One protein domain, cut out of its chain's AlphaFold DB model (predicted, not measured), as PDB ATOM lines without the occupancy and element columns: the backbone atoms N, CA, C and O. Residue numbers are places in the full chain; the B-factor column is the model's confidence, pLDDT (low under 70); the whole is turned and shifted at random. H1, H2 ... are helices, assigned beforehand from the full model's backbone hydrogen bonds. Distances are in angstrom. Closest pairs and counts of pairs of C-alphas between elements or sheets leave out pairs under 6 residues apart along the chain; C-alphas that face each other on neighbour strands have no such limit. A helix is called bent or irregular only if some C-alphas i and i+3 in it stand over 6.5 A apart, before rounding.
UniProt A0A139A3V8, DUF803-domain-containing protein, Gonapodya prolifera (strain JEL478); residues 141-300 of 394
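What this domain is: This is residues 141 to 300 of the 394 residues of the protein "DUF803-domain-containing protein" of Gonapodya prolifera (strain JEL478) (UniProt A0A139A3V8). Four long helices form a splayed bundle in which the longest, H3, runs slanting through the middle, with H4 along one side of it and H2 and H5 on the other. H2 and H5 make a narrow V, meeting near residues 158 to 162 and 290 to 291, with the first part of H3 packed on both; the short H1 lies at the end where this V closes. The printed part has 160 residues with five named helices, H1 to H5 in chain order, and no named strand; its class is all helix. It is only just compact, close to loose, with a radius of gyration of the C-alphas of 17.8 A and spans of 54 by 37 by 29 A.

How they stand to each other: H3, residues 187 to 216, is the hub and touches the four other helices. H4, residues 229 to 247, touches it at a shallow tilt of 29 degrees, opposite ways; the closest C-alphas, of Cys 193 and Gln 243, are 5.6 A apart, and the two form a helical hairpin. H5, residues 269 to 293, touches residues 190 to 202 of H3 at a steep tilt of 53 degrees, the same way, closest at the C-alphas of Ser 194 and Phe 280, 4.1 A. H2, residues 157 to 181, forms a second helical hairpin with H3, touching its residues 188 to 196 at 38 degrees, only just a steep tilt; the closest C-alphas, of Ile 170 and Ile 192, are 5.8 A apart. H2 and H5 touch at a shallow tilt of 24 degrees, opposite ways, with the C-alphas of Phe 159 and Leu 291 closest at 5.7 A. H1, residues 146 to 154, touches H5 only at their ends, and touches H3 with the C-alphas of Ile 146 and Ser 210 closest at 6.0 A. H4 is apart from H2 and from H5. In H1 every O i to N i+4 pair is within hydrogen-bond range; the counts are 18 of 21 in H2, 25 of 26 in H3, 14 of 15 in H4 and 20 of 21 in H5.

Where its parts are: H3 is 42.5 A long from C-alpha 187 at (-46.875, -54.551, 118.706) to C-alpha 216 at (-36.700, -19.990, 96.180). H5 measures 35.6 A and ends at C-alpha 293, (-55.857, -27.409, 114.110). H2 measures 33.6 A; it has a kink of 33 degrees near residue 175 and is only just irregular, with C-alphas 175 and 178 6.54 A apart. H4 measures 27.6 A, and H1 10.4 A from C-alpha 146 at (-39.839, -21.602, 109.750).

The domain as a whole: The C-alphas farthest apart, of Leu 184 and Asp 219, are 55.9 A apart. The printed part has no cut. The links H3 to H4, residues 217 to 228, and H4 to H5, residues 248 to 268, are long. The mean pLDDT of the printed part is 76.5; residues 141 to 144, 182 to 185, 245 to 271 and 294 to 300 are under 70.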
ATOM      1  N   SER A 141     -51.124 -24.979 102.586       50.88
ATOM      2  CA  SER A 141     -49.983 -24.372 101.893       50.88
ATOM      3  C   SER A 141     -48.667 -24.873 102.491       50.88
ATOM      4  O   SER A 141     -48.252 -24.431 103.556       50.88
ATOM      5  N   SER A 142     -47.991 -25.804 101.822       52.00
ATOM      6  CA  SER A 142     -46.718 -26.384 102.266       52.00
ATOM      7  C   SER A 142     -45.512 -25.475 101.984       52.00
ATOM      8  O   SER A 142     -44.400 -25.953 101.805       52.00
ATOM      9  N   THR A 143     -45.709 -24.160 101.931       53.06
ATOM     10  CA  THR A 143     -44.654 -23.160 101.710       53.06
ATOM     11  C   THR A 143     -44.690 -22.138 102.838       53.06
ATOM     12  O   THR A 143     -45.002 -20.968 102.631       53.06
ATOM     13  N   GLN A 144     -44.469 -22.620 104.058       62.09
ATOM     14  CA  GLN A 144     -44.422 -21.785 105.253       62.09
ATOM     15  C   GLN A 144     -42.978 -21.531 105.648       62.09
ATOM     16  O   GLN A 144     -42.139 -22.434 105.609       62.09
ATOM     17  N   THR A 145     -42.713 -20.291 106.045       77.69
ATOM     18  CA  THR A 145     -41.456 -19.920 106.695       77.69
ATOM     19  C   THR A 145     -41.321 -20.677 108.021       77.69
ATOM     20  O   THR A 145     -42.318 -21.037 108.653       77.69
ATOM     21  N   ILE A 146     -40.091 -20.913 108.477       85.50
ATOM     22  CA  ILE A 146     -39.839 -21.602 109.750       85.50
ATOM     23  C   ILE A 146     -40.509 -20.896 110.924       85.50
ATOM     24  O   ILE A 146     -41.144 -21.581 111.728       85.50
ATOM     25  N   PRO A 147     -40.405 -19.560 111.062       83.62
ATOM     26  CA  PRO A 147     -41.072 -18.872 112.153       83.62
ATOM     27  C   PRO A 147     -42.582 -19.113 112.139       83.62
ATOM     28  O   PRO A 147     -43.134 -19.439 113.182       83.62
ATOM     29  N   GLN A 148     -43.238 -19.049 110.975       82.31
ATOM     30  CA  GLN A 148     -44.671 -19.343 110.866       82.31
ATOM     31  C   GLN A 148     -44.982 -20.787 111.257       82.31
ATOM     32  O   GLN A 148     -45.861 -21.018 112.078       82.31
ATOM     33  N   PHE A 149     -44.212 -21.765 110.770       84.44
ATOM     34  CA  PHE A 149     -44.408 -23.165 111.154       84.44
ATOM     35  C   PHE A 149     -44.373 -23.354 112.682       84.44
ATOM     36  O   PHE A 149     -45.230 -24.023 113.263       84.44
ATOM     37  N   PHE A 150     -43.412 -22.723 113.361       87.06
ATOM     38  CA  PHE A 150     -43.276 -22.844 114.809       87.06
ATOM     39  C   PHE A 150     -44.312 -22.037 115.591       87.06
ATOM     40  O   PHE A 150     -44.958 -22.592 116.475       87.06
ATOM     41  N   PHE A 151     -44.474 -20.747 115.300       85.25
ATOM     42  CA  PHE A 151     -45.371 -19.873 116.059       85.25
ATOM     43  C   PHE A 151     -46.840 -20.175 115.790       85.25
ATOM     44  O   PHE A 151     -47.640 -20.191 116.726       85.25
ATOM     45  N   ASP A 152     -47.182 -20.476 114.541       82.25
ATOM     46  CA  ASP A 152     -48.564 -20.721 114.175       82.25
ATOM     47  C   ASP A 152     -48.961 -22.153 114.547       82.25
ATOM     48  O   ASP A 152     -50.050 -22.332 115.071       82.25
ATOM     49  N   TYR A 153     -48.095 -23.167 114.409       85.50
ATOM     50  CA  TYR A 153     -48.495 -24.569 114.626       85.50
ATOM     51  C   TYR A 153     -47.855 -25.238 115.847       85.50
ATOM     52  O   TYR A 153     -48.569 -25.766 116.701       85.50
ATOM     53  N   VAL A 154     -46.524 -25.233 115.961       87.31
ATOM     54  CA  VAL A 154     -45.814 -26.016 116.995       87.31
ATOM     55  C   VAL A 154     -46.007 -25.446 118.404       87.31
ATOM     56  O   VAL A 154     -46.188 -26.202 119.355       87.31
ATOM     57  N   PHE A 155     -45.979 -24.123 118.566       88.62
ATOM     58  CA  PHE A 155     -46.106 -23.458 119.865       88.62
ATOM     59  C   PHE A 155     -47.549 -23.233 120.309       88.62
ATOM     60  O   PHE A 155     -47.780 -22.713 121.402       88.62
ATOM     61  N   GLN A 156     -48.529 -23.673 119.518       87.00
ATOM     62  CA  GLN A 156     -49.914 -23.642 119.958       87.00
ATOM     63  C   GLN A 156     -50.101 -24.564 121.166       87.00
ATOM     64  O   GLN A 156     -49.637 -25.711 121.155       87.00
ATOM     65  N   PRO A 157     -50.830 -24.114 122.204       87.44
ATOM     66  CA  PRO A 157     -50.969 -24.865 123.448       87.44
ATOM     67  C   PRO A 157     -51.577 -26.255 123.222       87.44
ATOM     68  O   PRO A 157     -51.178 -27.215 123.877       87.44
ATOM     69  N   GLY A 158     -52.489 -26.392 122.251       87.62
ATOM     70  CA  GLY A 158     -53.084 -27.680 121.892       87.62
ATOM     71  C   GLY A 158     -52.062 -28.696 121.369       87.62
ATOM     72  O   GLY A 158     -52.084 -29.853 121.790       87.62
ATOM     73  N   PHE A 159     -51.137 -28.269 120.501       89.50
ATOM     74  CA  PHE A 159     -50.104 -29.156 119.969       89.50
ATOM     75  C   PHE A 159     -49.042 -29.488 121.019       89.50
ATOM     76  O   PHE A 159     -48.646 -30.644 121.127       89.50
ATOM     77  N   LEU A 160     -48.636 -28.523 121.854       91.62
ATOM     78  CA  LEU A 160     -47.678 -28.769 122.936       91.62
ATOM     79  C   LEU A 160     -48.195 -29.801 123.947       91.62
ATOM     80  O   LEU A 160     -47.466 -30.728 124.299       91.62
ATOM     81  N   VAL A 161     -49.457 -29.693 124.380       93.31
ATOM     82  CA  VAL A 161     -50.068 -30.682 125.287       93.31
ATOM     83  C   VAL A 161     -50.084 -32.069 124.645       93.31
ATOM     84  O   VAL A 161     -49.697 -33.046 125.286       93.31
ATOM     85  N   TYR A 162     -50.475 -32.161 123.372       93.31
ATOM     86  CA  TYR A 162     -50.452 -33.421 122.631       93.31
ATOM     87  C   TYR A 162     -49.032 -33.995 122.509       93.31
ATOM     88  O   TYR A 162     -48.829 -35.179 122.768       93.31
ATOM     89  N   PHE A 163     -48.038 -33.164 122.188       93.44
ATOM     90  CA  PHE A 163     -46.637 -33.568 122.096       93.44
ATOM     91  C   PHE A 163     -46.131 -34.166 123.414       93.44
ATOM     92  O   PHE A 163     -45.616 -35.283 123.419       93.44
ATOM     93  N   PHE A 164     -46.333 -33.478 124.544       94.69
ATOM     94  CA  PHE A 164     -45.912 -33.989 125.853       94.69
ATOM     95  C   PHE A 164     -46.688 -35.239 126.279       94.69
ATOM     96  O   PHE A 164     -46.107 -36.130 126.904       94.69
ATOM     97  N   LEU A 165     -47.968 -35.348 125.916       95.56
ATOM     98  CA  LEU A 165     -48.767 -36.548 126.159       95.56
ATOM     99  C   LEU A 165     -48.193 -37.744 125.396       95.56
ATOM    100  O   LEU A 165     -47.915 -38.774 126.010       95.56
ATOM    101  N   ILE A 166     -47.959 -37.617 124.086       94.75
ATOM    102  CA  ILE A 166     -47.405 -38.719 123.290       94.75
ATOM    103  C   ILE A 166     -45.972 -39.041 123.719       94.75
ATOM    104  O   ILE A 166     -45.637 -40.215 123.847       94.75
ATOM    105  N   ALA A 167     -45.143 -38.040 124.031       92.31
ATOM    106  CA  ALA A 167     -43.809 -38.267 124.581       92.31
ATOM    107  C   ALA A 167     -43.863 -39.054 125.905       92.31
ATOM    108  O   ALA A 167     -43.076 -39.979 126.105       92.31
ATOM    109  N   SER A 168     -44.834 -38.751 126.774       94.00
ATOM    110  CA  SER A 168     -45.061 -39.491 128.025       94.00
ATOM    111  C   SER A 168     -45.526 -40.926 127.768       94.00
ATOM    112  O   SER A 168     -45.051 -41.848 128.426       94.00
ATOM    113  N   VAL A 169     -46.407 -41.140 126.783       93.62
ATOM    114  CA  VAL A 169     -46.842 -42.482 126.359       93.62
ATOM    115  C   VAL A 169     -45.665 -43.283 125.803       93.62
ATOM    116  O   VAL A 169     -45.471 -44.429 126.200       93.62
ATOM    117  N   ILE A 170     -44.840 -42.687 124.939       89.19
ATOM    118  CA  ILE A 170     -43.628 -43.317 124.401       89.19
ATOM    119  C   ILE A 170     -42.675 -43.687 125.544       89.19
ATOM    120  O   ILE A 170     -42.223 -44.828 125.613       89.19
ATOM    121  N   ALA A 171     -42.410 -42.768 126.477       87.88
ATOM    122  CA  ALA A 171     -41.561 -43.036 127.635       87.88
ATOM    123  C   ALA A 171     -42.122 -44.178 128.500       87.88
ATOM    124  O   ALA A 171     -41.386 -45.095 128.864       87.88
ATOM    125  N   PHE A 172     -43.428 -44.184 128.775       90.19
ATOM    126  CA  PHE A 172     -44.085 -45.268 129.504       90.19
ATOM    127  C   PHE A 172     -43.944 -46.618 128.783       90.19
ATOM    128  O   PHE A 172     -43.585 -47.623 129.405       90.19
ATOM    129  N   LEU A 173     -44.158 -46.644 127.465       85.44
ATOM    130  CA  LEU A 173     -43.993 -47.847 126.655       85.44
ATOM    131  C   LEU A 173     -42.545 -48.351 126.676       85.44
ATOM    132  O   LEU A 173     -42.339 -49.555 126.779       85.44
ATOM    133  N   ILE A 174     -41.548 -47.463 126.635       83.69
ATOM    134  CA  ILE A 174     -40.124 -47.832 126.646       83.69
ATOM    135  C   ILE A 174     -39.669 -48.326 128.021       83.69
ATOM    136  O   ILE A 174     -38.991 -49.347 128.098       83.69
ATOM    137  N   PHE A 175     -40.013 -47.620 129.101       82.50
ATOM    138  CA  PHE A 175     -39.473 -47.917 130.431       82.50
ATOM    139  C   PHE A 175     -40.247 -49.007 131.180       82.50
ATOM    140  O   PHE A 175     -39.642 -49.745 131.953       82.50
ATOM    141  N   TYR A 176     -41.558 -49.150 130.951       82.50
ATOM    142  CA  TYR A 176     -42.393 -50.106 131.692       82.50
ATOM    143  C   TYR A 176     -42.865 -51.287 130.842       82.50
ATOM    144  O   TYR A 176     -42.773 -52.439 131.272       82.50
ATOM    145  N   VAL A 177     -43.377 -51.026 129.636       81.44
ATOM    146  CA  VAL A 177     -44.040 -52.065 128.828       81.44
ATOM    147  C   VAL A 177     -43.037 -52.879 128.013       81.44
ATOM    148  O   VAL A 177     -43.121 -54.106 127.998       81.44
ATOM    149  N   ALA A 178     -42.061 -52.234 127.374       77.50
ATOM    150  CA  ALA A 178     -41.085 -52.895 126.513       77.50
ATOM    151  C   ALA A 178     -40.221 -53.934 127.257       77.50
ATOM    152  O   ALA A 178     -40.083 -55.038 126.726       77.50
ATOM    153  N   PRO A 179     -39.714 -53.690 128.485       78.12
ATOM    154  CA  PRO A 179     -38.949 -54.700 129.216       78.12
ATOM    155  C   PRO A 179     -39.807 -55.903 129.626       78.12
ATOM    156  O   PRO A 179     -39.336 -57.038 129.620       78.12
ATOM    157  N   ARG A 180     -41.086 -55.671 129.959       75.25
ATOM    158  CA  ARG A 180     -41.975 -56.698 130.520       75.25
ATOM    159  C   ARG A 180     -42.727 -57.517 129.469       75.25
ATOM    160  O   ARG A 180     -42.963 -58.695 129.694       75.25
ATOM    161  N   TYR A 181     -43.106 -56.903 128.349       70.25
ATOM    162  CA  TYR A 181     -43.964 -57.509 127.321       70.25
ATOM    163  C   TYR A 181     -43.405 -57.399 125.897       70.25
ATOM    164  O   TYR A 181     -43.951 -58.019 124.983       70.25
ATOM    165  N   GLY A 182     -42.326 -56.640 125.680       63.62
ATOM    166  CA  GLY A 182     -41.751 -56.442 124.345       63.62
ATOM    167  C   GLY A 182     -41.203 -57.727 123.722       63.62
ATOM    168  O   GLY A 182     -41.214 -57.852 122.504       63.62
ATOM    169  N   HIS A 183     -40.795 -58.698 124.545       61.81
ATOM    170  CA  HIS A 183     -40.349 -60.027 124.109       61.81
ATOM    171  C   HIS A 183     -41.507 -61.017 123.855       61.81
ATOM    172  O   HIS A 183     -41.277 -62.171 123.518       61.81
ATOM    173  N   LEU A 184     -42.762 -60.609 124.054       65.38
ATOM    174  CA  LEU A 184     -43.937 -61.458 123.811       65.38
ATOM    175  C   LEU A 184     -44.753 -60.949 122.625       65.38
ATOM    176  O   LEU A 184     -45.273 -61.749 121.854       65.38
ATOM    177  N   ASN A 185     -44.848 -59.626 122.466       68.81
ATOM    178  CA  ASN A 185     -45.672 -58.993 121.444       68.81
ATOM    179  C   ASN A 185     -44.883 -57.894 120.700       68.81
ATOM    180  O   ASN A 185     -44.544 -56.875 121.311       68.81
ATOM    181  N   PRO A 186     -44.671 -58.013 119.373       72.69
ATOM    182  CA  PRO A 186     -43.923 -57.026 118.586       72.69
ATOM    183  C   PRO A 186     -44.680 -55.698 118.454       72.69
ATOM    184  O   PRO A 186     -44.086 -54.662 118.157       72.69
ATOM    185  N   LEU A 187     -45.991 -55.715 118.729       76.81
ATOM    186  CA  LEU A 187     -46.875 -54.551 118.706       76.81
ATOM    187  C   LEU A 187     -46.379 -53.397 119.580       76.81
ATOM    188  O   LEU A 187     -46.598 -52.242 119.226       76.81
ATOM    189  N   VAL A 188     -45.697 -53.687 120.693       79.31
ATOM    190  CA  VAL A 188     -45.157 -52.646 121.580       79.31
ATOM    191  C   VAL A 188     -44.111 -51.810 120.839       79.31
ATOM    192  O   VAL A 188     -44.198 -50.584 120.828       79.31
ATOM    193  N   TYR A 189     -43.165 -52.466 120.162       77.25
ATOM    194  CA  TYR A 189     -42.117 -51.793 119.393       77.25
ATOM    195  C   TYR A 189     -42.670 -51.074 118.162       77.25
ATOM    196  O   TYR A 189     -42.287 -49.934 117.905       77.25
ATOM    197  N   ILE A 190     -43.619 -51.701 117.458       83.31
ATOM    198  CA  ILE A 190     -44.324 -51.080 116.329       83.31
ATOM    199  C   ILE A 190     -45.006 -49.787 116.779       83.31
ATOM    200  O   ILE A 190     -44.805 -48.749 116.162       83.31
ATOM    201  N   THR A 191     -45.738 -49.815 117.896       86.00
ATOM    202  CA  THR A 191     -46.450 -48.637 118.414       86.00
ATOM    203  C   THR A 191     -45.486 -47.513 118.797       86.00
ATOM    204  O   THR A 191     -45.725 -46.363 118.438       86.00
ATOM    205  N   ILE A 192     -44.374 -47.827 119.477       86.12
ATOM    206  CA  ILE A 192     -43.338 -46.836 119.822       86.12
ATOM    207  C   ILE A 192     -42.785 -46.175 118.554       86.12
ATOM    208  O   ILE A 192     -42.729 -44.947 118.473       86.12
ATOM    209  N   CYS A 193     -42.408 -46.987 117.561       86.06
ATOM    210  CA  CYS A 193     -41.859 -46.499 116.302       86.06
ATOM    211  C   CYS A 193     -42.877 -45.647 115.537       86.06
ATOM    212  O   CYS A 193     -42.539 -44.569 115.070       86.06
ATOM    213  N   SER A 194     -44.139 -46.072 115.470       88.94
ATOM    214  CA  SER A 194     -45.208 -45.345 114.783       88.94
ATOM    215  C   SER A 194     -45.553 -44.000 115.435       88.94
ATOM    216  O   SER A 194     -45.825 -43.026 114.731       88.94
ATOM    217  N   LEU A 195     -45.537 -43.914 116.770       91.38
ATOM    218  CA  LEU A 195     -45.764 -42.658 117.494       91.38
ATOM    219  C   LEU A 195     -44.599 -41.680 117.303       91.38
ATOM    220  O   LEU A 195     -44.824 -40.517 116.979       91.38
ATOM    221  N   ALA A 196     -43.355 -42.150 117.442       89.50
ATOM    222  CA  ALA A 196     -42.174 -41.324 117.187       89.50
ATOM    223  C   ALA A 196     -42.079 -40.909 115.707       89.50
ATOM    224  O   ALA A 196     -41.801 -39.752 115.393       89.50
ATOM    225  N   GLY A 197     -42.376 -41.834 114.795       89.88
ATOM    226  CA  GLY A 197     -42.316 -41.623 113.356       89.88
ATOM    227  C   GLY A 197     -43.308 -40.598 112.834       89.88
ATOM    228  O   GLY A 197     -42.971 -39.856 111.916       89.88
ATOM    229  N   ALA A 198     -44.479 -40.462 113.457       92.50
ATOM    230  CA  ALA A 198     -45.401 -39.381 113.120       92.50
ATOM    231  C   ALA A 198     -44.770 -37.993 113.326       92.50
ATOM    232  O   ALA A 198     -44.913 -37.117 112.472       92.50
ATOM    233  N   PHE A 199     -44.009 -37.796 114.410       92.50
ATOM    234  CA  PHE A 199     -43.271 -36.548 114.627       92.50
ATOM    235  C   PHE A 199     -42.072 -36.404 113.689       92.50
ATOM    236  O   PHE A 199     -41.802 -35.287 113.247       92.50
ATOM    237  N   LEU A 200     -41.384 -37.502 113.340       92.81
ATOM    238  CA  LEU A 200     -40.333 -37.469 112.315       92.81
ATOM    239  C   LEU A 200     -40.882 -36.940 110.988       92.81
ATOM    240  O   LEU A 200     -40.268 -36.067 110.378       92.81
ATOM    241  N   VAL A 201     -42.020 -37.468 110.536       91.81
ATOM    242  CA  VAL A 201     -42.639 -37.076 109.265       91.81
ATOM    243  C   VAL A 201     -43.048 -35.605 109.284       91.81
ATOM    244  O   VAL A 201     -42.732 -34.878 108.347       91.81
ATOM    245  N   LEU A 202     -43.686 -35.131 110.357       90.31
ATOM    246  CA  LEU A 202     -44.046 -33.713 110.474       90.31
ATOM    247  C   LEU A 202     -42.822 -32.799 110.545       90.31
ATOM    248  O   LEU A 202     -42.809 -31.739 109.922       90.31
ATOM    249  N   GLY A 203     -41.779 -33.217 111.265       90.69
ATOM    250  CA  GLY A 203     -40.520 -32.482 111.322       90.69
ATOM    251  C   GLY A 203     -39.821 -32.435 109.964       90.69
ATOM    252  O   GLY A 203     -39.304 -31.396 109.572       90.69
ATOM    253  N   THR A 204     -39.876 -33.536 109.213       90.88
ATOM    254  CA  THR A 204     -39.371 -33.645 107.840       90.88
ATOM    255  C   THR A 204     -40.142 -32.732 106.895       90.88
ATOM    256  O   THR A 204     -39.527 -32.037 106.094       90.88
ATOM    257  N   GLN A 205     -41.468 -32.681 107.025       89.19
ATOM    258  CA  GLN A 205     -42.317 -31.774 106.263       89.19
ATOM    259  C   GLN A 205     -41.939 -30.310 106.523       89.19
ATOM    260  O   GLN A 205     -41.665 -29.579 105.575       89.19
ATOM    261  N   GLY A 206     -41.858 -29.896 107.795       88.69
ATOM    262  CA  GLY A 206     -41.474 -28.529 108.166       88.69
ATOM    263  C   GLY A 206     -40.041 -28.171 107.759       88.69
ATOM    264  O   GLY A 206     -39.776 -27.057 107.313       88.69
ATOM    265  N   LEU A 207     -39.099 -29.115 107.860       89.62
ATOM    266  CA  LEU A 207     -37.710 -28.909 107.447       89.62
ATOM    267  C   LEU A 207     -37.609 -28.794 105.922       89.62
ATOM    268  O   LEU A 207     -36.987 -27.866 105.409       89.62
ATOM    269  N   GLY A 208     -38.250 -29.715 105.205       89.12
ATOM    270  CA  GLY A 208     -38.274 -29.768 103.750       89.12
ATOM    271  C   GLY A 208     -38.885 -28.509 103.141       89.12
ATOM    272  O   GLY A 208     -38.254 -27.893 102.280       89.12
ATOM    273  N   SER A 209     -40.058 -28.080 103.623       85.81
ATOM    274  CA  SER A 209     -40.723 -26.865 103.131       85.81
ATOM    275  C   SER A 209     -39.842 -25.629 103.297       85.81
ATOM    276  O   SER A 209     -39.764 -24.782 102.412       85.81
ATOM    277  N   SER A 210     -39.114 -25.559 104.409       87.12
ATOM    278  CA  SER A 210     -38.244 -24.434 104.746       87.12
ATOM    279  C   SER A 210     -36.970 -24.383 103.908       87.12
ATOM    280  O   SER A 210     -36.509 -23.302 103.534       87.12
ATOM    281  N   ILE A 211     -36.407 -25.550 103.585       88.56
ATOM    282  CA  ILE A 211     -35.274 -25.669 102.663       88.56
ATOM    283  C   ILE A 211     -35.700 -25.216 101.263       88.56
ATOM    284  O   ILE A 211     -35.028 -24.379 100.663       88.56
ATOM    285  N   VAL A 212     -36.836 -25.717 100.760       86.31
ATOM    286  CA  VAL A 212     -37.374 -25.322  99.448       86.31
ATOM    287  C   VAL A 212     -37.671 -23.822  99.405       86.31
ATOM    288  O   VAL A 212     -37.293 -23.157  98.441       86.31
ATOM    289  N   TRP A 213     -38.271 -23.267 100.463       84.50
ATOM    290  CA  TRP A 213     -38.519 -21.828 100.575       84.50
ATOM    291  C   TRP A 213     -37.230 -21.004 100.517       84.50
ATOM    292  O   TRP A 213     -37.165 -20.020  99.784       84.50
ATOM    293  N   SER A 214     -36.187 -21.433 101.235       87.44
ATOM    294  CA  SER A 214     -34.887 -20.747 101.262       87.44
ATOM    295  C   SER A 214     -34.192 -20.751  99.906       87.44
ATOM    296  O   SER A 214     -33.549 -19.770  99.550       87.44
ATOM    297  N   PHE A 215     -34.311 -21.840  99.139       85.62
ATOM    298  CA  PHE A 215     -33.773 -21.892  97.780       85.62
ATOM    299  C   PHE A 215     -34.560 -21.018  96.802       85.62
ATOM    300  O   PHE A 215     -33.964 -20.465  95.882       85.62
ATOM    301  N   ALA A 216     -35.873 -20.873  96.997       82.88
ATOM    302  CA  ALA A 216     -36.700 -19.990  96.180       82.88
ATOM    303  C   ALA A 216     -36.468 -18.497  96.488       82.88
ATOM    304  O   ALA A 216     -36.521 -17.681  95.572       82.88
ATOM    305  N   HIS A 217     -36.176 -18.147  97.746       82.25
ATOM    306  CA  HIS A 217     -36.010 -16.766  98.227       82.25
ATOM    307  C   HIS A 217     -34.625 -16.533  98.846       82.25
ATOM    308  O   HIS A 217     -34.503 -16.053  99.975       82.25
ATOM    309  N   TRP A 218     -33.569 -16.904  98.115       81.50
ATOM    310  CA  TRP A 218     -32.197 -16.913  98.636       81.50
ATOM    311  C   TRP A 218     -31.717 -15.545  99.144       81.50
ATOM    312  O   TRP A 218     -31.101 -15.468 100.214       81.50
ATOM    313  N   ASP A 219     -32.009 -14.482  98.393       80.50
ATOM    314  CA  ASP A 219     -31.571 -13.119  98.709       80.50
ATOM    315  C   ASP A 219     -32.533 -12.392  99.667       80.50
ATOM    316  O   ASP A 219     -32.083 -11.586 100.484       80.50
ATOM    317  N   ASP A 220     -33.827 -12.730  99.627       77.31
ATOM    318  CA  ASP A 220     -34.887 -12.006 100.341       77.31
ATOM    319  C   ASP A 220     -35.183 -12.568 101.744       77.31
ATOM    320  O   ASP A 220     -35.211 -11.812 102.716       77.31
ATOM    321  N   ASP A 221     -35.393 -13.886 101.884       78.69
ATOM    322  CA  ASP A 221     -35.825 -14.507 103.150       78.69
ATOM    323  C   ASP A 221     -35.275 -15.931 103.336       78.69
ATOM    324  O   ASP A 221     -35.969 -16.956 103.300       78.69
ATOM    325  N   ASN A 222     -33.966 -15.981 103.561       83.19
ATOM    326  CA  ASN A 222     -33.238 -17.220 103.769       83.19
ATOM    327  C   ASN A 222     -33.492 -17.818 105.173       83.19
ATOM    328  O   ASN A 222     -33.001 -17.297 106.183       83.19
ATOM    329  N   GLN A 223     -34.173 -18.970 105.239       85.31
ATOM    330  CA  GLN A 223     -34.506 -19.638 106.505       85.31
ATOM    331  C   GLN A 223     -33.289 -20.253 107.202       85.31
ATOM    332  O   GLN A 223     -33.344 -20.488 108.407       85.31
ATOM    333  N   PHE A 224     -32.162 -20.454 106.506       86.00
ATOM    334  CA  PHE A 224     -30.922 -20.922 107.136       86.00
ATOM    335  C   PHE A 224     -30.364 -19.921 108.157       86.00
ATOM    336  O   PHE A 224     -29.597 -20.312 109.031       86.00
ATOM    337  N   LYS A 225     -30.742 -18.636 108.076       85.69
ATOM    338  CA  LYS A 225     -30.352 -17.614 109.064       85.69
ATOM    339  C   LYS A 225     -31.206 -17.665 110.336       85.69
ATOM    340  O   LYS A 225     -30.836 -17.066 111.344       85.69
ATOM    341  N   GLN A 226     -32.347 -18.349 110.298       86.19
ATOM    342  CA  GLN A 226     -33.290 -18.407 111.410       86.19
ATOM    343  C   GLN A 226     -32.830 -19.440 112.443       86.19
ATOM    344  O   GLN A 226     -32.564 -20.594 112.114       86.19
ATOM    345  N   TRP A 227     -32.803 -19.060 113.724       88.19
ATOM    346  CA  TRP A 227     -32.375 -19.956 114.809       88.19
ATOM    347  C   TRP A 227     -33.217 -21.240 114.898       88.19
ATOM    348  O   TRP A 227     -32.684 -22.314 115.162       88.19
ATOM    349  N   LEU A 228     -34.523 -21.146 114.623       86.88
ATOM    350  CA  LEU A 228     -35.477 -22.263 114.677       86.88
ATOM    351  C   LEU A 228     -35.206 -23.366 113.630       86.88
ATOM    352  O   LEU A 228     -35.700 -24.483 113.786       86.88
ATOM    353  N   PHE A 229     -34.384 -23.096 112.607       89.31
ATOM    354  CA  PHE A 229     -33.951 -24.093 111.623       89.31
ATOM    355  C   PHE A 229     -33.103 -25.201 112.258       89.31
ATOM    356  O   PHE A 229     -33.316 -26.385 111.995       89.31
ATOM    357  N   TYR A 230     -32.153 -24.836 113.121       89.56
ATOM    358  CA  TYR A 230     -31.152 -25.769 113.639       89.56
ATOM    359  C   TYR A 230     -31.717 -26.840 114.587       89.56
ATOM    360  O   TYR A 230     -31.343 -28.005 114.430       89.56
ATOM    361  N   PRO A 231     -32.643 -26.527 115.521       89.69
ATOM    362  CA  PRO A 231     -33.315 -27.552 116.312       89.69
ATOM    363  C   PRO A 231     -34.053 -28.574 115.446       89.69
ATOM    364  O   PRO A 231     -33.995 -29.765 115.740       89.69
ATOM    365  N   LEU A 232     -34.700 -28.137 114.361       88.69
ATOM    366  CA  LEU A 232     -35.422 -29.030 113.455       88.69
ATOM    367  C   LEU A 232     -34.463 -29.898 112.626       88.69
ATOM    368  O   LEU A 232     -34.675 -31.106 112.505       88.69
ATOM    369  N   LEU A 233     -33.370 -29.299 112.137       90.88
ATOM    370  CA  LEU A 233     -32.291 -30.000 111.440       90.88
ATOM    371  C   LEU A 233     -31.641 -31.080 112.319       90.88
ATOM    372  O   LEU A 233     -31.225 -32.105 111.794       90.88
ATOM    373  N   LEU A 234     -31.555 -30.876 113.638       90.81
ATOM    374  CA  LEU A 234     -31.048 -31.879 114.578       90.81
ATOM    375  C   LEU A 234     -32.113 -32.922 114.950       90.81
ATOM    376  O   LEU A 234     -31.814 -34.110 115.063       90.81
ATOM    377  N   PHE A 235     -33.360 -32.487 115.136       90.38
ATOM    378  CA  PHE A 235     -34.464 -33.334 115.578       90.38
ATOM    379  C   PHE A 235     -34.807 -34.438 114.570       90.38
ATOM    380  O   PHE A 235     -34.960 -35.591 114.965       90.38
ATOM    381  N   VAL A 236     -34.887 -34.111 113.276       91.00
ATOM    382  CA  VAL A 236     -35.212 -35.070 112.205       91.00
ATOM    383  C   VAL A 236     -34.233 -36.260 112.170       91.00
ATOM    384  O   VAL A 236     -34.680 -37.393 112.353       91.00
ATOM    385  N   PRO A 237     -32.906 -36.077 112.015       88.00
ATOM    386  CA  PRO A 237     -31.970 -37.196 112.013       88.00
ATOM    387  C   PRO A 237     -31.910 -37.913 113.366       88.00
ATOM    388  O   PRO A 237     -31.800 -39.135 113.385       88.00
ATOM    389  N   ALA A 238     -32.043 -37.211 114.498       85.62
ATOM    390  CA  ALA A 238     -32.092 -37.861 115.809       85.62
ATOM    391  C   ALA A 238     -33.310 -38.794 115.947       85.62
ATOM    392  O   ALA A 238     -33.183 -39.919 116.432       85.62
ATOM    393  N   CYS A 239     -34.482 -38.359 115.475       85.56
ATOM    394  CA  CYS A 239     -35.703 -39.157 115.488       85.56
ATOM    395  C   CYS A 239     -35.648 -40.317 114.474       85.56
ATOM    396  O   CYS A 239     -36.127 -41.414 114.765       85.56
ATOM    397  N   ALA A 240     -34.995 -40.122 113.323       84.81
ATOM    398  CA  ALA A 240     -34.716 -41.200 112.374       84.81
ATOM    399  C   ALA A 240     -33.792 -42.265 112.987       84.81
ATOM    400  O   ALA A 240     -34.132 -43.443 112.989       84.81
ATOM    401  N   VAL A 241     -32.670 -41.865 113.596       81.44
ATOM    402  CA  VAL A 241     -31.752 -42.788 114.290       81.44
ATOM    403  C   VAL A 241     -32.464 -43.529 115.420       81.44
ATOM    404  O   VAL A 241     -32.286 -44.736 115.573       81.44
ATOM    405  N   PHE A 242     -33.305 -42.834 116.189       81.06
ATOM    406  CA  PHE A 242     -34.146 -43.460 117.204       81.06
ATOM    407  C   PHE A 242     -35.023 -44.572 116.601       81.06
ATOM    408  O   PHE A 242     -34.986 -45.697 117.092       81.06
ATOM    409  N   GLN A 243     -35.744 -44.315 115.508       79.31
ATOM    410  CA  GLN A 243     -36.580 -45.335 114.860       79.31
ATOM    411  C   GLN A 243     -35.774 -46.517 114.324       79.31
ATOM    412  O   GLN A 243     -36.119 -47.665 114.604       79.31
ATOM    413  N   ILE A 244     -34.663 -46.239 113.638       71.94
ATOM    414  CA  ILE A 244     -33.762 -47.267 113.110       71.94
ATOM    415  C   ILE A 244     -33.285 -48.173 114.248       71.94
ATOM    416  O   ILE A 244     -33.308 -49.391 114.107       71.94
ATOM    417  N   ASN A 245     -32.920 -47.613 115.402       69.94
ATOM    418  CA  ASN A 245     -32.484 -48.396 116.560       69.94
ATOM    419  C   ASN A 245     -33.603 -49.263 117.161       69.94
ATOM    420  O   ASN A 245     -33.342 -50.383 117.603       69.94
ATOM    421  N   PHE A 246     -34.845 -48.774 117.180       67.12
ATOM    422  CA  PHE A 246     -35.987 -49.541 117.686       67.12
ATOM    423  C   PHE A 246     -36.426 -50.660 116.727       67.12
ATOM    424  O   PHE A 246     -36.827 -51.725 117.198       67.12
ATOM    425  N   LEU A 247     -36.303 -50.457 115.410       61.78
ATOM    426  CA  LEU A 247     -36.600 -51.468 114.388       61.78
ATOM    427  C   LEU A 247     -35.472 -52.508 114.247       61.78
ATOM    428  O   LEU A 247     -35.745 -53.708 114.211       61.78
ATOM    429  N   ASN A 248     -34.208 -52.070 114.241       55.94
ATOM    430  CA  ASN A 248     -33.027 -52.894 113.939       55.94
ATOM    431  C   ASN A 248     -32.362 -53.534 115.154       55.94
ATOM    432  O   ASN A 248     -31.210 -53.950 115.056       55.94
ATOM    433  N   LYS A 249     -33.029 -53.597 116.305       52.50
ATOM    434  CA  LYS A 249     -32.496 -54.219 117.522       52.50
ATOM    435  C   LYS A 249     -31.972 -55.628 117.158       52.50
ATOM    436  O   LYS A 249     -32.775 -56.524 116.924       52.50
ATOM    437  N   ALA A 250     -30.647 -55.731 116.981       36.22
ATOM    438  CA  ALA A 250     -29.808 -56.870 116.562       36.22
ATOM    439  C   ALA A 250     -28.294 -56.596 116.715       36.22
ATOM    440  O   ALA A 250     -27.496 -57.456 116.360       36.22
ATOM    441  N   SER A 251     -27.849 -55.454 117.259       33.56
ATOM    442  CA  SER A 251     -26.415 -55.234 117.510       33.56
ATOM    443  C   SER A 251     -26.177 -54.297 118.712       33.56
ATOM    444  O   SER A 251     -26.943 -53.343 118.865       33.56
ATOM    445  N   PRO A 252     -25.200 -54.574 119.604       39.72
ATOM    446  CA  PRO A 252     -25.148 -54.050 120.976       39.72
ATOM    447  C   PRO A 252     -24.197 -52.824 121.113       39.72
ATOM    448  O   PRO A 252     -23.629 -52.377 120.120       39.72
ATOM    449  N   PRO A 253     -24.061 -52.199 122.305       47.59
ATOM    450  CA  PRO A 253     -24.572 -50.867 122.618       47.59
ATOM    451  C   PRO A 253     -23.492 -49.767 122.646       47.59
ATOM    452  O   PRO A 253     -22.306 -50.033 122.829       47.59
ATOM    453  N   MET A 254     -23.927 -48.504 122.666       36.34
ATOM    454  CA  MET A 254     -23.239 -47.508 123.489       36.34
ATOM    455  C   MET A 254     -24.140 -47.193 124.693       36.34
ATOM    456  O   MET A 254     -25.144 -46.502 124.576       36.34
ATOM    457  N   ASN A 255     -23.751 -47.776 125.831       38.12
ATOM    458  CA  ASN A 255     -24.170 -47.519 127.215       38.12
ATOM    459  C   ASN A 255     -25.558 -48.013 127.684       38.12
ATOM    460  O   ASN A 255     -26.589 -47.389 127.476       38.12
ATOM    461  N   CYS A 256     -25.503 -49.140 128.410       39.16
ATOM    462  CA  CYS A 256     -26.364 -49.571 129.521       39.16
ATOM    463  C   CYS A 256     -27.859 -49.195 129.452       39.16
ATOM    464  O   CYS A 256     -28.301 -48.252 130.091       39.16
ATOM    465  N   ILE A 257     -28.631 -50.002 128.729       41.47
ATOM    466  CA  ILE A 257     -29.877 -50.663 129.155       41.47
ATOM    467  C   ILE A 257     -29.983 -51.847 128.184       41.47
ATOM    468  O   ILE A 257     -29.983 -51.666 126.970       41.47
ATOM    469  N   THR A 258     -29.930 -53.069 128.707       34.75
ATOM    470  CA  THR A 258     -29.919 -54.326 127.941       34.75
ATOM    471  C   THR A 258     -31.138 -54.412 127.025       34.75
ATOM    472  O   THR A 258     -32.277 -54.434 127.489       34.75
ATOM    473  N   ILE A 259     -30.900 -54.395 125.715       43.44
ATOM    474  CA  ILE A 259     -31.911 -54.164 124.684       43.44
ATOM    475  C   ILE A 259     -31.694 -55.249 123.615       43.44
ATOM    476  O   ILE A 259     -31.031 -55.043 122.606       43.44
ATOM    477  N   ASP A 260     -32.291 -56.416 123.872       36.75
ATOM    478  CA  ASP A 260     -32.230 -57.605 123.017       36.75
ATOM    479  C   ASP A 260     -33.028 -57.486 121.723       36.75
ATOM    480  O   ASP A 260     -34.127 -56.933 121.653       36.75
ATOM    481  N   ALA A 261     -32.443 -58.069 120.693       43.94
ATOM    482  CA  ALA A 261     -32.907 -58.063 119.331       43.94
ATOM    483  C   ALA A 261     -34.259 -58.754 119.145       43.94
ATOM    484  O   ALA A 261     -34.336 -59.957 119.379       43.94
ATOM    485  N   PHE A 262     -35.324 -58.043 118.746       44.19
ATOM    486  CA  PHE A 262     -36.659 -58.660 118.824       44.19
ATOM    487  C   PHE A 262     -37.621 -58.431 117.650       44.19
ATOM    488  O   PHE A 262     -38.356 -59.351 117.302       44.19
ATOM    489  N   ALA A 263     -37.645 -57.259 117.005       38.75
ATOM    490  CA  ALA A 263     -38.754 -56.942 116.094       38.75
ATOM    491  C   ALA A 263     -38.687 -57.657 114.727       38.75
ATOM    492  O   ALA A 263     -39.714 -58.135 114.252       38.75
ATOM    493  N   LEU A 264     -37.502 -57.760 114.108       39.38
ATOM    494  CA  LEU A 264     -37.365 -58.237 112.719       39.38
ATOM    495  C   LEU A 264     -37.003 -59.725 112.563       39.38
ATOM    496  O   LEU A 264     -37.177 -60.264 111.475       39.38
ATOM    497  N   ASN A 265     -36.517 -60.395 113.616       37.09
ATOM    498  CA  ASN A 265     -35.992 -61.768 113.511       37.09
ATOM    499  C   ASN A 265     -36.913 -62.864 114.078       37.09
ATOM    500  O   ASN A 265     -36.623 -64.041 113.891       37.09
ATOM    501  N   ILE A 266     -38.007 -62.513 114.769       40.34
ATOM    502  CA  ILE A 266     -38.872 -63.499 115.453       40.34
ATOM    503  C   ILE A 266     -40.292 -63.552 114.874       40.34
ATOM    504  O   ILE A 266     -40.930 -64.603 114.916       40.34
ATOM    505  N   PHE A 267     -40.784 -62.465 114.276       48.88
ATOM    506  CA  PHE A 267     -42.109 -62.432 113.655       48.88
ATOM    507  C   PHE A 267     -41.976 -62.352 112.142       48.88
ATOM    508  O   PHE A 267     -41.196 -61.550 111.631       48.88
ATOM    509  N   SER A 268     -42.745 -63.184 111.429       53.50
ATOM    510  CA  SER A 268     -42.825 -63.129 109.966       53.50
ATOM    511  C   SER A 268     -43.078 -61.678 109.543       53.50
ATOM    512  O   SER A 268     -44.037 -61.028 109.978       53.50
ATOM    513  N   THR A 269     -42.156 -61.152 108.739       56.28
ATOM    514  CA  THR A 269     -42.154 -59.774 108.240       56.28
ATOM    515  C   THR A 269     -43.450 -59.454 107.470       56.28
ATOM    516  O   THR A 269     -43.875 -58.296 107.425       56.28
ATOM    517  N   ALA A 270     -44.147 -60.477 106.968       57.16
ATOM    518  CA  ALA A 270     -45.434 -60.431 106.290       57.16
ATOM    519  C   ALA A 270     -46.571 -59.966 107.201       57.16
ATOM    520  O   ALA A 270     -47.550 -59.417 106.707       57.16
ATOM    521  N   ILE A 271     -46.448 -60.135 108.520       63.16
ATOM    522  CA  ILE A 271     -47.433 -59.634 109.488       63.16
ATOM    523  C   ILE A 271     -47.006 -58.266 110.025       63.16
ATOM    524  O   ILE A 271     -47.834 -57.373 110.183       63.16
ATOM    525  N   VAL A 272     -45.711 -58.076 110.278       70.56
ATOM    526  CA  VAL A 272     -45.181 -56.846 110.886       70.56
ATOM    527  C   VAL A 272     -45.353 -55.637 109.964       70.56
ATOM    528  O   VAL A 272     -45.765 -54.576 110.424       70.56
ATOM    529  N   THR A 273     -45.110 -55.803 108.663       73.25
ATOM    530  CA  THR A 273     -45.171 -54.715 107.672       73.25
ATOM    531  C   THR A 273     -46.562 -54.070 107.552       73.25
ATOM    532  O   THR A 273     -46.656 -52.849 107.709       73.25
ATOM    533  N   PRO A 274     -47.661 -54.821 107.320       77.00
ATOM    534  CA  PRO A 274     -48.991 -54.218 107.229       77.00
ATOM    535  C   PRO A 274     -49.447 -53.608 108.560       77.00
ATOM    536  O   PRO A 274     -50.080 -52.557 108.559       77.00
ATOM    537  N   VAL A 275     -49.094 -54.211 109.702       78.81
ATOM    538  CA  VAL A 275     -49.411 -53.640 111.020       78.81
ATOM    539  C   VAL A 275     -48.677 -52.320 111.226       78.81
ATOM    540  O   VAL A 275     -49.304 -51.328 111.593       78.81
ATOM    541  N   TYR A 276     -47.371 -52.280 110.952       83.56
ATOM    542  CA  TYR A 276     -46.580 -51.059 111.053       83.56
ATOM    543  C   TYR A 276     -47.146 -49.956 110.166       83.56
ATOM    544  O   TYR A 276     -47.347 -48.845 110.651       83.56
ATOM    545  N   TYR A 277     -47.492 -50.276 108.914       85.25
ATOM    546  CA  TYR A 277     -48.118 -49.322 108.005       85.25
ATOM    547  C   TYR A 277     -49.369 -48.694 108.627       85.25
ATOM    548  O   TYR A 277     -49.456 -47.469 108.670       85.25
ATOM    549  N   VAL A 278     -50.297 -49.498 109.161       86.94
ATOM    550  CA  VAL A 278     -51.554 -49.011 109.761       86.94
ATOM    551  C   VAL A 278     -51.299 -48.144 110.993       86.94
ATOM    552  O   VAL A 278     -51.866 -47.058 111.105       86.94
ATOM    553  N   PHE A 279     -50.446 -48.589 111.919       88.00
ATOM    554  CA  PHE A 279     -50.147 -47.829 113.137       88.00
ATOM    555  C   PHE A 279     -49.435 -46.510 112.819       88.00
ATOM    556  O   PHE A 279     -49.798 -45.465 113.359       88.00
ATOM    557  N   PHE A 280     -48.459 -46.543 111.910       90.19
ATOM    558  CA  PHE A 280     -47.696 -45.374 111.484       90.19
ATOM    559  C   PHE A 280     -48.580 -44.352 110.777       90.19
ATOM    560  O   PHE A 280     -48.625 -43.195 111.182       90.19
ATOM    561  N   THR A 281     -49.347 -44.775 109.774       90.56
ATOM    562  CA  THR A 281     -50.262 -43.879 109.051       90.56
ATOM    563  C   THR A 281     -51.338 -43.296 109.959       90.56
ATOM    564  O   THR A 281     -51.565 -42.090 109.910       90.56
ATOM    565  N   THR A 282     -51.948 -44.099 110.838       90.81
ATOM    566  CA  THR A 282     -52.947 -43.607 111.804       90.81
ATOM    567  C   THR A 282     -52.342 -42.545 112.723       90.81
ATOM    568  O   THR A 282     -52.902 -41.459 112.872       90.81
ATOM    569  N   SER A 283     -51.169 -42.829 113.294       91.00
ATOM    570  CA  SER A 283     -50.427 -41.897 114.148       91.00
ATOM    571  C   SER A 283     -50.088 -40.594 113.413       91.00
ATOM    572  O   SER A 283     -50.329 -39.503 113.934       91.00
ATOM    573  N   THR A 284     -49.607 -40.683 112.170       90.94
ATOM    574  CA  THR A 284     -49.260 -39.521 111.339       90.94
ATOM    575  C   THR A 284     -50.478 -38.679 110.986       90.94
ATOM    576  O   THR A 284     -50.410 -37.454 111.081       90.94
ATOM    577  N   ILE A 285     -51.605 -39.305 110.629       88.38
ATOM    578  CA  ILE A 285     -52.863 -38.608 110.333       88.38
ATOM    579  C   ILE A 285     -53.355 -37.859 111.578       88.38
ATOM    580  O   ILE A 285     -53.626 -36.663 111.493       88.38
ATOM    581  N   ILE A 286     -53.416 -38.517 112.744       89.88
ATOM    582  CA  ILE A 286     -53.841 -37.884 114.007       89.88
ATOM    583  C   ILE A 286     -52.921 -36.711 114.358       89.88
ATOM    584  O   ILE A 286     -53.395 -35.606 114.612       89.88
ATOM    585  N   THR A 287     -51.607 -36.930 114.321       91.19
ATOM    586  CA  THR A 287     -50.605 -35.914 114.673       91.19
ATOM    587  C   THR A 287     -50.671 -34.723 113.707       91.19
ATOM    588  O   THR A 287     -50.629 -33.578 114.151       91.19
ATOM    589  N   SER A 288     -50.881 -34.973 112.409       87.19
ATOM    590  CA  SER A 288     -51.103 -33.935 111.392       87.19
ATOM    591  C   SER A 288     -52.376 -33.131 111.670       87.19
ATOM    592  O   SER A 288     -52.346 -31.903 111.644       87.19
ATOM    593  N   PHE A 289     -53.493 -33.795 111.990       84.12
ATOM    594  CA  PHE A 289     -54.742 -33.113 112.340       84.12
ATOM    595  C   PHE A 289     -54.600 -32.232 113.581       84.12
ATOM    596  O   PHE A 289     -55.138 -31.127 113.601       84.12
ATOM    597  N   VAL A 290     -53.898 -32.705 114.614       86.94
ATOM    598  CA  VAL A 290     -53.672 -31.918 115.833       86.94
ATOM    599  C   VAL A 290     -52.758 -30.725 115.553       86.94
ATOM    600  O   VAL A 290     -53.068 -29.627 116.010       86.94
ATOM    601  N   LEU A 291     -51.692 -30.907 114.765       86.19
ATOM    602  CA  LEU A 291     -50.773 -29.827 114.395       86.19
ATOM    603  C   LEU A 291     -51.501 -28.712 113.633       86.19
ATOM    604  O   LEU A 291     -51.459 -27.556 114.043       86.19
ATOM    605  N   PHE A 292     -52.229 -29.051 112.564       79.19
ATOM    606  CA  PHE A 292     -52.880 -28.052 111.707       79.19
ATOM    607  C   PHE A 292     -54.164 -27.444 112.300       79.19
ATOM    608  O   PHE A 292     -54.654 -26.441 111.787       79.19
ATOM    609  N   ARG A 293     -54.696 -27.986 113.405       71.38
ATOM    610  CA  ARG A 293     -55.857 -27.409 114.110       71.38
ATOM    611  C   ARG A 293     -55.547 -26.142 114.909       71.38
ATOM    612  O   ARG A 293     -56.474 -25.385 115.173       71.38
ATOM    613  N   GLY A 294     -54.291 -25.907 115.296       54.88
ATOM    614  CA  GLY A 294     -53.917 -24.816 116.208       54.88
ATOM    615  C   GLY A 294     -54.142 -23.393 115.672       54.88
ATOM    616  O   GLY A 294     -54.322 -22.475 116.461       54.88
ATOM    617  N   THR A 295     -54.190 -23.209 114.350       50.44
ATOM    618  CA  THR A 295     -54.273 -21.883 113.696       50.44
ATOM    619  C   THR A 295     -55.625 -21.573 113.081       50.44
ATOM    620  O   THR A 295     -55.958 -20.422 112.807       50.44
ATOM    621  N   SER A 296     -56.401 -22.617 112.811       49.62
ATOM    622  CA  SER A 296     -57.573 -22.540 111.960       49.62
ATOM    623  C   SER A 296     -58.806 -22.556 112.850       49.62
ATOM    624  O   SER A 296     -59.372 -23.608 113.124       49.62
ATOM    625  N   GLY A 297     -59.276 -21.382 113.272       47.19
ATOM    626  CA  GLY A 297     -60.626 -21.230 113.839       47.19
ATOM    627  C   GLY A 297     -61.749 -21.717 112.900       47.19
ATOM    628  O   GLY A 297     -62.910 -21.761 113.295       47.19
ATOM    629  N   ALA A 298     -61.419 -22.106 111.663       46.16
ATOM    630  CA  ALA A 298     -62.277 -22.852 110.760       46.16
ATOM    631  C   ALA A 298     -62.220 -24.352 111.089       46.16
ATOM    632  O   ALA A 298     -61.223 -25.028 110.833       46.16
ATOM    633  N   ALA A 299     -63.317 -24.889 111.627       52.75
ATOM    634  CA  ALA A 299     -63.505 -26.330 111.705       52.75
ATOM    635  C   ALA A 299     -63.341 -26.926 110.290       52.75
ATOM    636  O   ALA A 299     -64.042 -26.488 109.375       52.75
ATOM    637  N   PRO A 300     -62.431 -27.897 110.079       60.81
ATOM    638  CA  PRO A 300     -62.314 -28.550 108.786       60.81
ATOM    639  C   PRO A 300     -63.672 -29.137 108.403       60.81
ATOM    640  O   PRO A 300     -64.362 -29.700 109.258       60.81
TER     641      PRO A 300